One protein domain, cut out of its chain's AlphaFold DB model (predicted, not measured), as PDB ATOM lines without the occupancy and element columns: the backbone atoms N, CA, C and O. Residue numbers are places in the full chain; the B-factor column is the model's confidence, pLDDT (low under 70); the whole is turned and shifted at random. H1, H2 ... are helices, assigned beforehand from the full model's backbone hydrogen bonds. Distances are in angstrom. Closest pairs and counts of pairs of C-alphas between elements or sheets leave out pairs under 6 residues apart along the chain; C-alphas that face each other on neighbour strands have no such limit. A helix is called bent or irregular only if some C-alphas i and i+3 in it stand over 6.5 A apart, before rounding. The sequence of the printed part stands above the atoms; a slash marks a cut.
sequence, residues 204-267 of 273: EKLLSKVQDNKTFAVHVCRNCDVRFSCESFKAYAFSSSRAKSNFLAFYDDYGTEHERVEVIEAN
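AT A GLANCE: This is residues 204 to 267 of the 273 residues of the protein "PD-(D/E)XK nuclease superfamily protein" of Ureibacillus xyleni (UniProt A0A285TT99). Short helices H1 to H4 make a loose cluster at one end, from which H5 leads away as an arm to H6, set crosswise at the far end and touching no other helix. Residues 255 to 262 stick out from the rest. The printed part has 64 residues with six named helices, H1 to H6 in chain order, and no named strand; the class is all helix. It is loose, with a radius of gyration of the C-alphas of 14.9 A, and spans 45 by 21 by 19 A, a rod in outline.

IN THESE COORDINATES: H1, residues 204 to 207, begins with C-alpha 204 at (-7.675, 6.087, 3.761). H2 holds residues 216 to 219 and H3 residues 225 to 228; H3 is irregular, with C-alphas 225 and 228 7.4 A apart. H4, residues 231 to 238, is 10.6 A long. H5, residues 241 to 252, is 16.3 A long and begins at (6.597, 17.116, 4.828). H6, residues 257 to 267, is 15.8 A long and ends at (-12.179, 43.616, 2.072).

HOW THE PARTS SIT: H4 is the hub, touching three helices. H1 and H4 only just touch, with 3 pairs of C-alphas within 8 A, the closest those of Leu 206 and Tyr 236 at 7.3 A. H1 touches H2, closest at the C-alphas of Leu 206 and Ala 217, 4.6 A. H3 and H4 only just touch, and only at the corner; their closest C-alphas, Arg 227 and Phe 233, are 6.0 A apart. H5, with residues 243 to 247 alone, touches H4 only at the corner, closest at the C-alphas of Ala 237 and Ala 243, 4.7 A, at a steep tilt of 65 degrees, opposite ways. H5 and H6 are apart. Every O i to N i+4 pair is within hydrogen-bond range in H4 and H6, and 7 of 8 in H5; H1, H2 and H3 are too short for such a pair.

THE WHOLE: The C-alphas farthest apart, Asn 213 and Glu 265, are 46.7 A apart. The printed part has no cut and no long link. Mean pLDDT of the printed part is 78.4; residue 243 and residues 251 to 267 are under 70.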
ATOM      1  N   GLU A 204      -8.009   7.455   4.161       94.31
ATOM      2  CA  GLU A 204      -7.675   6.087   3.761       94.31
ATOM      3  C   GLU A 204      -7.913   5.875   2.261       94.31
ATOM      4  O   GLU A 204      -7.088   5.270   1.573       94.31
ATOM      5  N   LYS A 205      -9.000   6.443   1.718       94.06
ATOM      6  CA  LYS A 205      -9.283   6.415   0.278       94.06
ATOM      7  C   LYS A 205      -8.275   7.267  -0.492       94.06
ATOM      8  O   LYS A 205      -7.794   6.825  -1.530       94.06
ATOM      9  N   LEU A 206      -7.878   8.431   0.024       93.62
ATOM     10  CA  LEU A 206      -6.834   9.268  -0.592       93.62
ATOM     11  C   LEU A 206      -5.489   8.534  -0.737       93.62
ATOM     12  O   LEU A 206      -4.792   8.715  -1.738       93.62
ATOM     13  N   LEU A 207      -5.142   7.703   0.247       91.44
ATOM     14  CA  LEU A 207      -3.923   6.888   0.263       91.44
ATOM     15  C   LEU A 207      -4.039   5.605  -0.571       91.44
ATOM     16  O   LEU A 207      -3.019   5.019  -0.939       91.44
ATOM     17  N   SER A 208      -5.263   5.172  -0.877       93.19
ATOM     18  CA  SER A 208      -5.513   3.974  -1.679       93.19
ATOM     19  C   SER A 208      -5.006   4.141  -3.113       93.19
ATOM     20  O   SER A 208      -5.001   5.241  -3.676       93.19
ATOM     21  N   LYS A 209      -4.543   3.036  -3.702       91.88
ATOM     22  CA  LYS A 209      -4.113   3.004  -5.099       91.88
ATOM     23  C   LYS A 209      -5.324   2.935  -6.021       91.88
ATOM     24  O   LYS A 209      -6.234   2.145  -5.797       91.88
ATOM     25  N   VAL A 210      -5.271   3.738  -7.070       87.94
ATOM     26  CA  VAL A 210      -6.199   3.754  -8.195       87.94
ATOM     27  C   VAL A 210      -5.435   3.412  -9.480       87.94
ATOM     28  O   VAL A 210      -4.340   2.840  -9.429       87.94
ATOM     29  N   GLN A 211      -6.026   3.734 -10.630       77.38
ATOM     30  CA  GLN A 211      -5.474   3.507 -11.963       77.38
ATOM     31  C   GLN A 211      -3.996   3.934 -12.079       77.38
ATOM     32  O   GLN A 211      -3.542   4.908 -11.470       77.38
ATOM     33  N   ASP A 212      -3.225   3.148 -12.834       76.44
ATOM     34  CA  ASP A 212      -1.785   3.332 -13.065       76.44
ATOM     35  C   ASP A 212      -0.911   3.339 -11.801       76.44
ATOM     36  O   ASP A 212       0.137   3.986 -11.763       76.44
ATOM     37  N   ASN A 213      -1.324   2.627 -10.743       83.38
ATOM     38  CA  ASN A 213      -0.565   2.496  -9.490       83.38
ATOM     39  C   ASN A 213      -0.344   3.843  -8.758       83.38
ATOM     40  O   ASN A 213       0.468   3.925  -7.830       83.38
ATOM     41  N   LYS A 214      -1.070   4.895  -9.162       87.25
ATOM     42  CA  LYS A 214      -1.119   6.205  -8.501       87.25
ATOM     43  C   LYS A 214      -2.093   6.135  -7.328       87.25
ATOM     44  O   LYS A 214      -3.026   5.341  -7.345       87.25
ATOM     45  N   THR A 215      -1.899   6.951  -6.295       91.12
ATOM     46  CA  THR A 215      -2.900   7.066  -5.224       91.12
ATOM     47  C   THR A 215      -4.072   7.935  -5.669       91.12
ATOM     48  O   THR A 215      -3.907   8.793  -6.542       91.12
ATOM     49  N   PHE A 216      -5.242   7.769  -5.049       93.00
ATOM     50  CA  PHE A 216      -6.407   8.622  -5.305       93.00
ATOM     51  C   PHE A 216      -6.064  10.109  -5.124       93.00
ATOM     52  O   PHE A 216      -6.447  10.939  -5.944       93.00
ATOM     53  N   ALA A 217      -5.260  10.453  -4.111       91.25
ATOM     54  CA  ALA A 217      -4.815  11.827  -3.899       91.25
ATOM     55  C   ALA A 217      -4.018  12.397  -5.085       91.25
ATOM     56  O   ALA A 217      -4.142  13.577  -5.406       91.25
ATOM     57  N   VAL A 218      -3.192  11.577  -5.741       88.56
ATOM     58  CA  VAL A 218      -2.384  12.001  -6.893       88.56
ATOM     59  C   VAL A 218      -3.212  12.056  -8.173       88.56
ATOM     60  O   VAL A 218      -2.986  12.943  -8.988       88.56
ATOM     61  N   HIS A 219      -4.129  11.111  -8.355       88.62
ATOM     62  CA  HIS A 219      -4.913  10.981  -9.578       88.62
ATOM     63  C   HIS A 219      -6.129  11.919  -9.617       88.62
ATOM     64  O   HIS A 219      -6.400  12.515 -10.652       88.62
ATOM     65  N   VAL A 220      -6.826  12.084  -8.489       91.19
ATOM     66  CA  VAL A 220      -8.059  12.877  -8.390       91.19
ATOM     67  C   VAL A 220      -7.792  14.187  -7.663       91.19
ATOM     68  O   VAL A 220      -7.945  15.258  -8.241       91.19
ATOM     69  N   CYS A 221      -7.340  14.135  -6.403       91.25
ATOM     70  CA  CYS A 221      -7.306  15.342  -5.572       91.25
ATOM     71  C   CYS A 221      -6.349  16.417  -6.095       91.25
ATOM     72  O   CYS A 221      -6.640  17.592  -5.932       91.25
ATOM     73  N   ARG A 222      -5.230  16.058  -6.739       86.69
ATOM     74  CA  ARG A 222      -4.314  17.043  -7.347       86.69
ATOM     75  C   ARG A 222      -4.930  17.848  -8.490       86.69
ATOM     76  O   ARG A 222      -4.480  18.965  -8.710       86.69
ATOM     77  N   ASN A 223      -5.926  17.288  -9.168       86.94
ATOM     78  CA  ASN A 223      -6.625  17.914 -10.288       86.94
ATOM     79  C   ASN A 223      -7.937  18.587  -9.846       86.94
ATOM     80  O   ASN A 223      -8.713  19.023 -10.680       86.94
ATOM     81  N   CYS A 224      -8.210  18.629  -8.538       89.44
ATOM     82  CA  CYS A 224      -9.395  19.258  -7.974       89.44
ATOM     83  C   CYS A 224      -9.050  20.675  -7.501       89.44
ATOM     84  O   CYS A 224      -8.137  20.850  -6.687       89.44
ATOM     85  N   ASP A 225      -9.779  21.681  -7.976       87.50
ATOM     86  CA  ASP A 225      -9.507  23.090  -7.649       87.50
ATOM     87  C   ASP A 225      -9.823  23.412  -6.188       87.50
ATOM     88  O   ASP A 225      -9.044  24.061  -5.492       87.50
ATOM     89  N   VAL A 226     -10.894  22.822  -5.656       88.50
ATOM     90  CA  VAL A 226     -11.304  22.981  -4.252       88.50
ATOM     91  C   VAL A 226     -10.493  22.124  -3.272       88.50
ATOM     92  O   VAL A 226     -10.793  22.094  -2.076       88.50
ATOM     93  N   ARG A 227      -9.434  21.432  -3.727       90.88
ATOM     94  CA  ARG A 227      -8.626  20.536  -2.877       90.88
ATOM     95  C   ARG A 227      -8.057  21.235  -1.646       90.88
ATOM     96  O   ARG A 227      -7.979  20.617  -0.593       90.88
ATOM     97  N   PHE A 228      -7.682  22.508  -1.752       88.19
ATOM     98  CA  PHE A 228      -7.096  23.245  -0.630       88.19
ATOM     99  C   PHE A 228      -8.123  23.580   0.457       88.19
ATOM    100  O   PHE A 228      -7.757  23.690   1.625       88.19
ATOM    101  N   SER A 229      -9.410  23.615   0.105       90.06
ATOM    102  CA  SER A 229     -10.527  23.774   1.044       90.06
ATOM    103  C   SER A 229     -11.051  22.441   1.594       90.06
ATOM    104  O   SER A 229     -11.753  22.434   2.598       90.06
ATOM    105  N   CYS A 230     -10.689  21.308   0.990       92.81
ATOM    106  CA  CYS A 230     -11.149  19.976   1.385       92.81
ATOM    107  C   CYS A 230     -10.426  19.451   2.638       92.81
ATOM    108  O   CYS A 230      -9.217  19.219   2.615       92.81
ATOM    109  N   GLU A 231     -11.173  19.168   3.710       92.88
ATOM    110  CA  GLU A 231     -10.618  18.694   4.990       92.88
ATOM    111  C   GLU A 231      -9.823  17.386   4.869       92.88
ATOM    112  O   GLU A 231      -8.713  17.278   5.395       92.88
ATOM    113  N   SER A 232     -10.315  16.412   4.096       94.94
ATOM    114  CA  SER A 232      -9.577  15.164   3.860       94.94
ATOM    115  C   SER A 232      -8.251  15.402   3.138       94.94
ATOM    116  O   SER A 232      -7.245  14.760   3.451       94.94
ATOM    117  N   PHE A 233      -8.220  16.334   2.180       92.81
ATOM    118  CA  PHE A 233      -6.991  16.653   1.459       92.81
ATOM    119  C   PHE A 233      -6.016  17.456   2.320       92.81
ATOM    120  O   PHE A 233      -4.820  17.175   2.267       92.81
ATOM    121  N   LYS A 234      -6.501  18.385   3.156       90.94
ATOM    122  CA  LYS A 234      -5.680  19.058   4.174       90.94
ATOM    123  C   LYS A 234      -5.013  18.019   5.072       90.94
ATOM    124  O   LYS A 234      -3.786  17.977   5.144       90.94
ATOM    125  N   ALA A 235      -5.791  17.123   5.677       91.25
ATOM    126  CA  ALA A 235      -5.265  16.065   6.540       91.25
ATOM    127  C   ALA A 235      -4.207  15.198   5.828       91.25
ATOM    128  O   ALA A 235      -3.136  14.940   6.381       91.25
ATOM    129  N   TYR A 236      -4.459  14.818   4.572       90.69
ATOM    130  CA  TYR A 236      -3.484  14.122   3.729       90.69
ATOM    131  C   TYR A 236      -2.218  14.955   3.453       90.69
ATOM    132  O   TYR A 236      -1.104  14.440   3.532       90.69
ATOM    133  N   ALA A 237      -2.348  16.244   3.139       88.25
ATOM    134  CA  ALA A 237      -1.208  17.106   2.838       88.25
ATOM    135  C   ALA A 237      -0.313  17.305   4.070       88.25
ATOM    136  O   ALA A 237       0.913  17.246   3.960       88.25
ATOM    137  N   PHE A 238      -0.910  17.461   5.254       85.88
ATOM    138  CA  PHE A 238      -0.182  17.604   6.515       85.88
ATOM    139  C   PHE A 238       0.435  16.293   7.032       85.88
ATOM    140  O   PHE A 238       1.281  16.351   7.927       85.88
ATOM    141  N   SER A 239       0.104  15.131   6.452       83.50
ATOM    142  CA  SER A 239       0.713  13.847   6.833       83.50
ATOM    143  C   SER A 239       2.126  13.637   6.271       83.50
ATOM    144  O   SER A 239       2.850  12.758   6.740       83.50
ATOM    145  N   SER A 240       2.558  14.445   5.292       76.31
ATOM    146  CA  SER A 240       3.909  14.370   4.720       76.31
ATOM    147  C   SER A 240       4.555  15.747   4.568       76.31
ATOM    148  O   SER A 240       3.933  16.702   4.110       76.31
ATOM    149  N   SER A 241       5.845  15.852   4.901       72.00
ATOM    150  CA  SER A 241       6.597  17.116   4.828       72.00
ATOM    151  C   SER A 241       6.594  17.732   3.424       72.00
ATOM    152  O   SER A 241       6.441  18.943   3.275       72.00
ATOM    153  N   ARG A 242       6.700  16.896   2.384       72.75
ATOM    154  CA  ARG A 242       6.676  17.327   0.981       72.75
ATOM    155  C   ARG A 242       5.304  17.851   0.547       72.75
ATOM    156  O   ARG A 242       5.247  18.883  -0.114       72.75
ATOM    157  N   ALA A 243       4.210  17.165   0.886       69.06
ATOM    158  CA  ALA A 243       2.874  17.638   0.515       69.06
ATOM    159  C   ALA A 243       2.485  18.899   1.300       69.06
ATOM    160  O   ALA A 243       1.898  19.806   0.717       69.06
ATOM    161  N   LYS A 244       2.911  19.004   2.566       77.62
ATOM    162  CA  LYS A 244       2.759  20.208   3.390       77.62
ATOM    163  C   LYS A 244       3.436  21.426   2.761       77.62
ATOM    164  O   LYS A 244       2.824  22.482   2.702       77.62
ATOM    165  N   SER A 245       4.664  21.282   2.256       73.62
ATOM    166  CA  SER A 245       5.369  22.389   1.592       73.62
ATOM    167  C   SER A 245       4.623  22.898   0.357       73.62
ATOM    168  O   SER A 245       4.492  24.102   0.190       73.62
ATOM    169  N   ASN A 246       4.108  21.998  -0.488       71.88
ATOM    170  CA  ASN A 246       3.328  22.385  -1.669       71.88
ATOM    171  C   ASN A 246       1.983  23.022  -1.297       71.88
ATOM    172  O   ASN A 246       1.509  23.904  -2.003       71.88
ATOM    173  N   PHE A 247       1.357  22.552  -0.216       77.19
ATOM    174  CA  PHE A 247       0.116  23.123   0.299       77.19
ATOM    175  C   PHE A 247       0.331  24.549   0.813       77.19
ATOM    176  O   PHE A 247      -0.436  25.435   0.463       77.19
ATOM    177  N   LEU A 248       1.393  24.781   1.591       79.00
ATOM    178  CA  LEU A 248       1.736  26.114   2.092       79.00
ATOM    179  C   LEU A 248       2.123  27.072   0.961       79.00
ATOM    180  O   LEU A 248       1.659  28.200   0.961       79.00
ATOM    181  N   ALA A 249       2.872  26.602  -0.042       75.69
ATOM    182  CA  ALA A 249       3.247  27.423  -1.192       75.69
ATOM    183  C   ALA A 249       2.037  27.980  -1.963       75.69
ATOM    184  O   ALA A 249       2.112  29.098  -2.448       75.69
ATOM    185  N   PHE A 250       0.928  27.235  -2.051       70.69
ATOM    186  CA  PHE A 250      -0.311  27.743  -2.655       70.69
ATOM    187  C   PHE A 250      -0.910  28.905  -1.859       70.69
ATOM    188  O   PHE A 250      -1.375  29.869  -2.449       70.69
ATOM    189  N   TYR A 251      -0.892  28.824  -0.525       66.00
ATOM    190  CA  TYR A 251      -1.356  29.933   0.304       66.00
ATOM    191  C   TYR A 251      -0.370  31.099   0.294       66.00
ATOM    192  O   TYR A 251      -0.815  32.226   0.362       66.00
ATOM    193  N   ASP A 252       0.936  30.867   0.167       66.44
ATOM    194  CA  ASP A 252       1.922  31.955   0.091       66.44
ATOM    195  C   ASP A 252       1.918  32.683  -1.275       66.44
ATOM    196  O   ASP A 252       2.420  33.809  -1.376       66.44
ATOM    197  N   ASP A 253       1.315  32.078  -2.305       66.12
ATOM    198  CA  ASP A 253       1.135  32.619  -3.660       66.12
ATOM    199  C   ASP A 253      -0.061  33.588  -3.742       66.12
ATOM    200  O   ASP A 253      -1.006  33.410  -4.503       66.12
ATOM    201  N   TYR A 254      -0.032  34.639  -2.918       52.31
ATOM    202  CA  TYR A 254      -1.018  35.733  -2.930       52.31
ATOM    203  C   TYR A 254      -0.815  36.727  -4.092       52.31
ATOM    204  O   TYR A 254      -1.076  37.918  -3.928       52.31
ATOM    205  N   GLY A 255      -0.289  36.275  -5.230       55.16
ATOM    206  CA  GLY A 255      -0.004  37.154  -6.358       55.16
ATOM    207  C   GLY A 255       1.064  38.219  -6.070       55.16
ATOM    208  O   GLY A 255       1.795  38.184  -5.070       55.16
ATOM    209  N   THR A 256       1.188  39.168  -6.991       56.88
ATOM    210  CA  THR A 256       2.083  40.325  -6.879       56.88
ATOM    211  C   THR A 256       1.657  41.252  -5.734       56.88
ATOM    212  O   THR A 256       0.509  41.260  -5.301       56.88
ATOM    213  N   GLU A 257       2.578  42.079  -5.227       52.34
ATOM    214  CA  GLU A 257       2.299  43.038  -4.140       52.34
ATOM    215  C   GLU A 257       1.108  43.971  -4.453       52.34
ATOM    216  O   GLU A 257       0.427  44.421  -3.540       52.34
ATOM    217  N   HIS A 258       0.813  44.195  -5.738       52.69
ATOM    218  CA  HIS A 258      -0.327  44.984  -6.207       52.69
ATOM    219  C   HIS A 258      -1.675  44.282  -5.978       52.69
ATOM    220  O   HIS A 258      -2.587  44.880  -5.416       52.69
ATOM    221  N   GLU A 259      -1.770  42.991  -6.308       54.34
ATOM    222  CA  GLU A 259      -2.982  42.179  -6.102       54.34
ATOM    223  C   GLU A 259      -3.304  42.031  -4.606       54.34
ATOM    224  O   GLU A 259      -4.466  42.007  -4.205       54.34
ATOM    225  N   ARG A 260      -2.273  42.018  -3.749       54.41
ATOM    226  CA  ARG A 260      -2.450  42.028  -2.287       54.41
ATOM    227  C   ARG A 260      -3.102  43.313  -1.785       54.41
ATOM    228  O   ARG A 260      -3.935  43.241  -0.887       54.41
ATOM    229  N   VAL A 261      -2.715  44.467  -2.331       56.78
ATOM    230  CA  VAL A 261      -3.282  45.766  -1.939       56.78
ATOM    231  C   VAL A 261      -4.741  45.853  -2.373       56.78
ATOM    232  O   VAL A 261      -5.575  46.198  -1.546       56.78
ATOM    233  N   GLU A 262      -5.074  45.427  -3.592       56.09
ATOM    234  CA  GLU A 262      -6.461  45.431  -4.083       56.09
ATOM    235  C   GLU A 262      -7.385  44.518  -3.265       56.09
ATOM    236  O   GLU A 262      -8.498  44.912  -2.921       56.09
ATOM    237  N   VAL A 263      -6.931  43.317  -2.886       55.50
ATOM    238  CA  VAL A 263      -7.725  42.408  -2.039       55.50
ATOM    239  C   VAL A 263      -7.913  42.975  -0.631       55.50
ATOM    240  O   VAL A 263      -8.989  42.818  -0.055       55.50
ATOM    241  N   ILE A 264      -6.894  43.627  -0.063       58.16
ATOM    242  CA  ILE A 264      -6.993  44.267   1.255       58.16
ATOM    243  C   ILE A 264      -7.941  45.471   1.188       58.16
ATOM    244  O   ILE A 264      -8.830  45.575   2.024       58.16
ATOM    245  N   GLU A 265      -7.815  46.333   0.181       62.50
ATOM    246  CA  GLU A 265      -8.691  47.496  -0.013       62.50
ATOM    247  C   GLU A 265     -10.147  47.095  -0.283       62.50
ATOM    248  O   GLU A 265     -11.059  47.741   0.223       62.50
ATOM    249  N   ALA A 266     -10.386  45.997  -1.006       59.38
ATOM    250  CA  ALA A 266     -11.734  45.502  -1.289       59.38
ATOM    251  C   ALA A 266     -12.420  44.809  -0.094       59.38
ATOM    252  O   ALA A 266     -13.638  44.640  -0.117       59.38
ATOM    253  N   ASN A 267     -11.662  44.376   0.922       58.81
ATOM    254  CA  ASN A 267     -12.179  43.616   2.072       58.81
ATOM    255  C   ASN A 267     -11.993  44.320   3.427       58.81
ATOM    256  O   ASN A 267     -12.362  43.759   4.460       58.81
TER     257      ASN A 267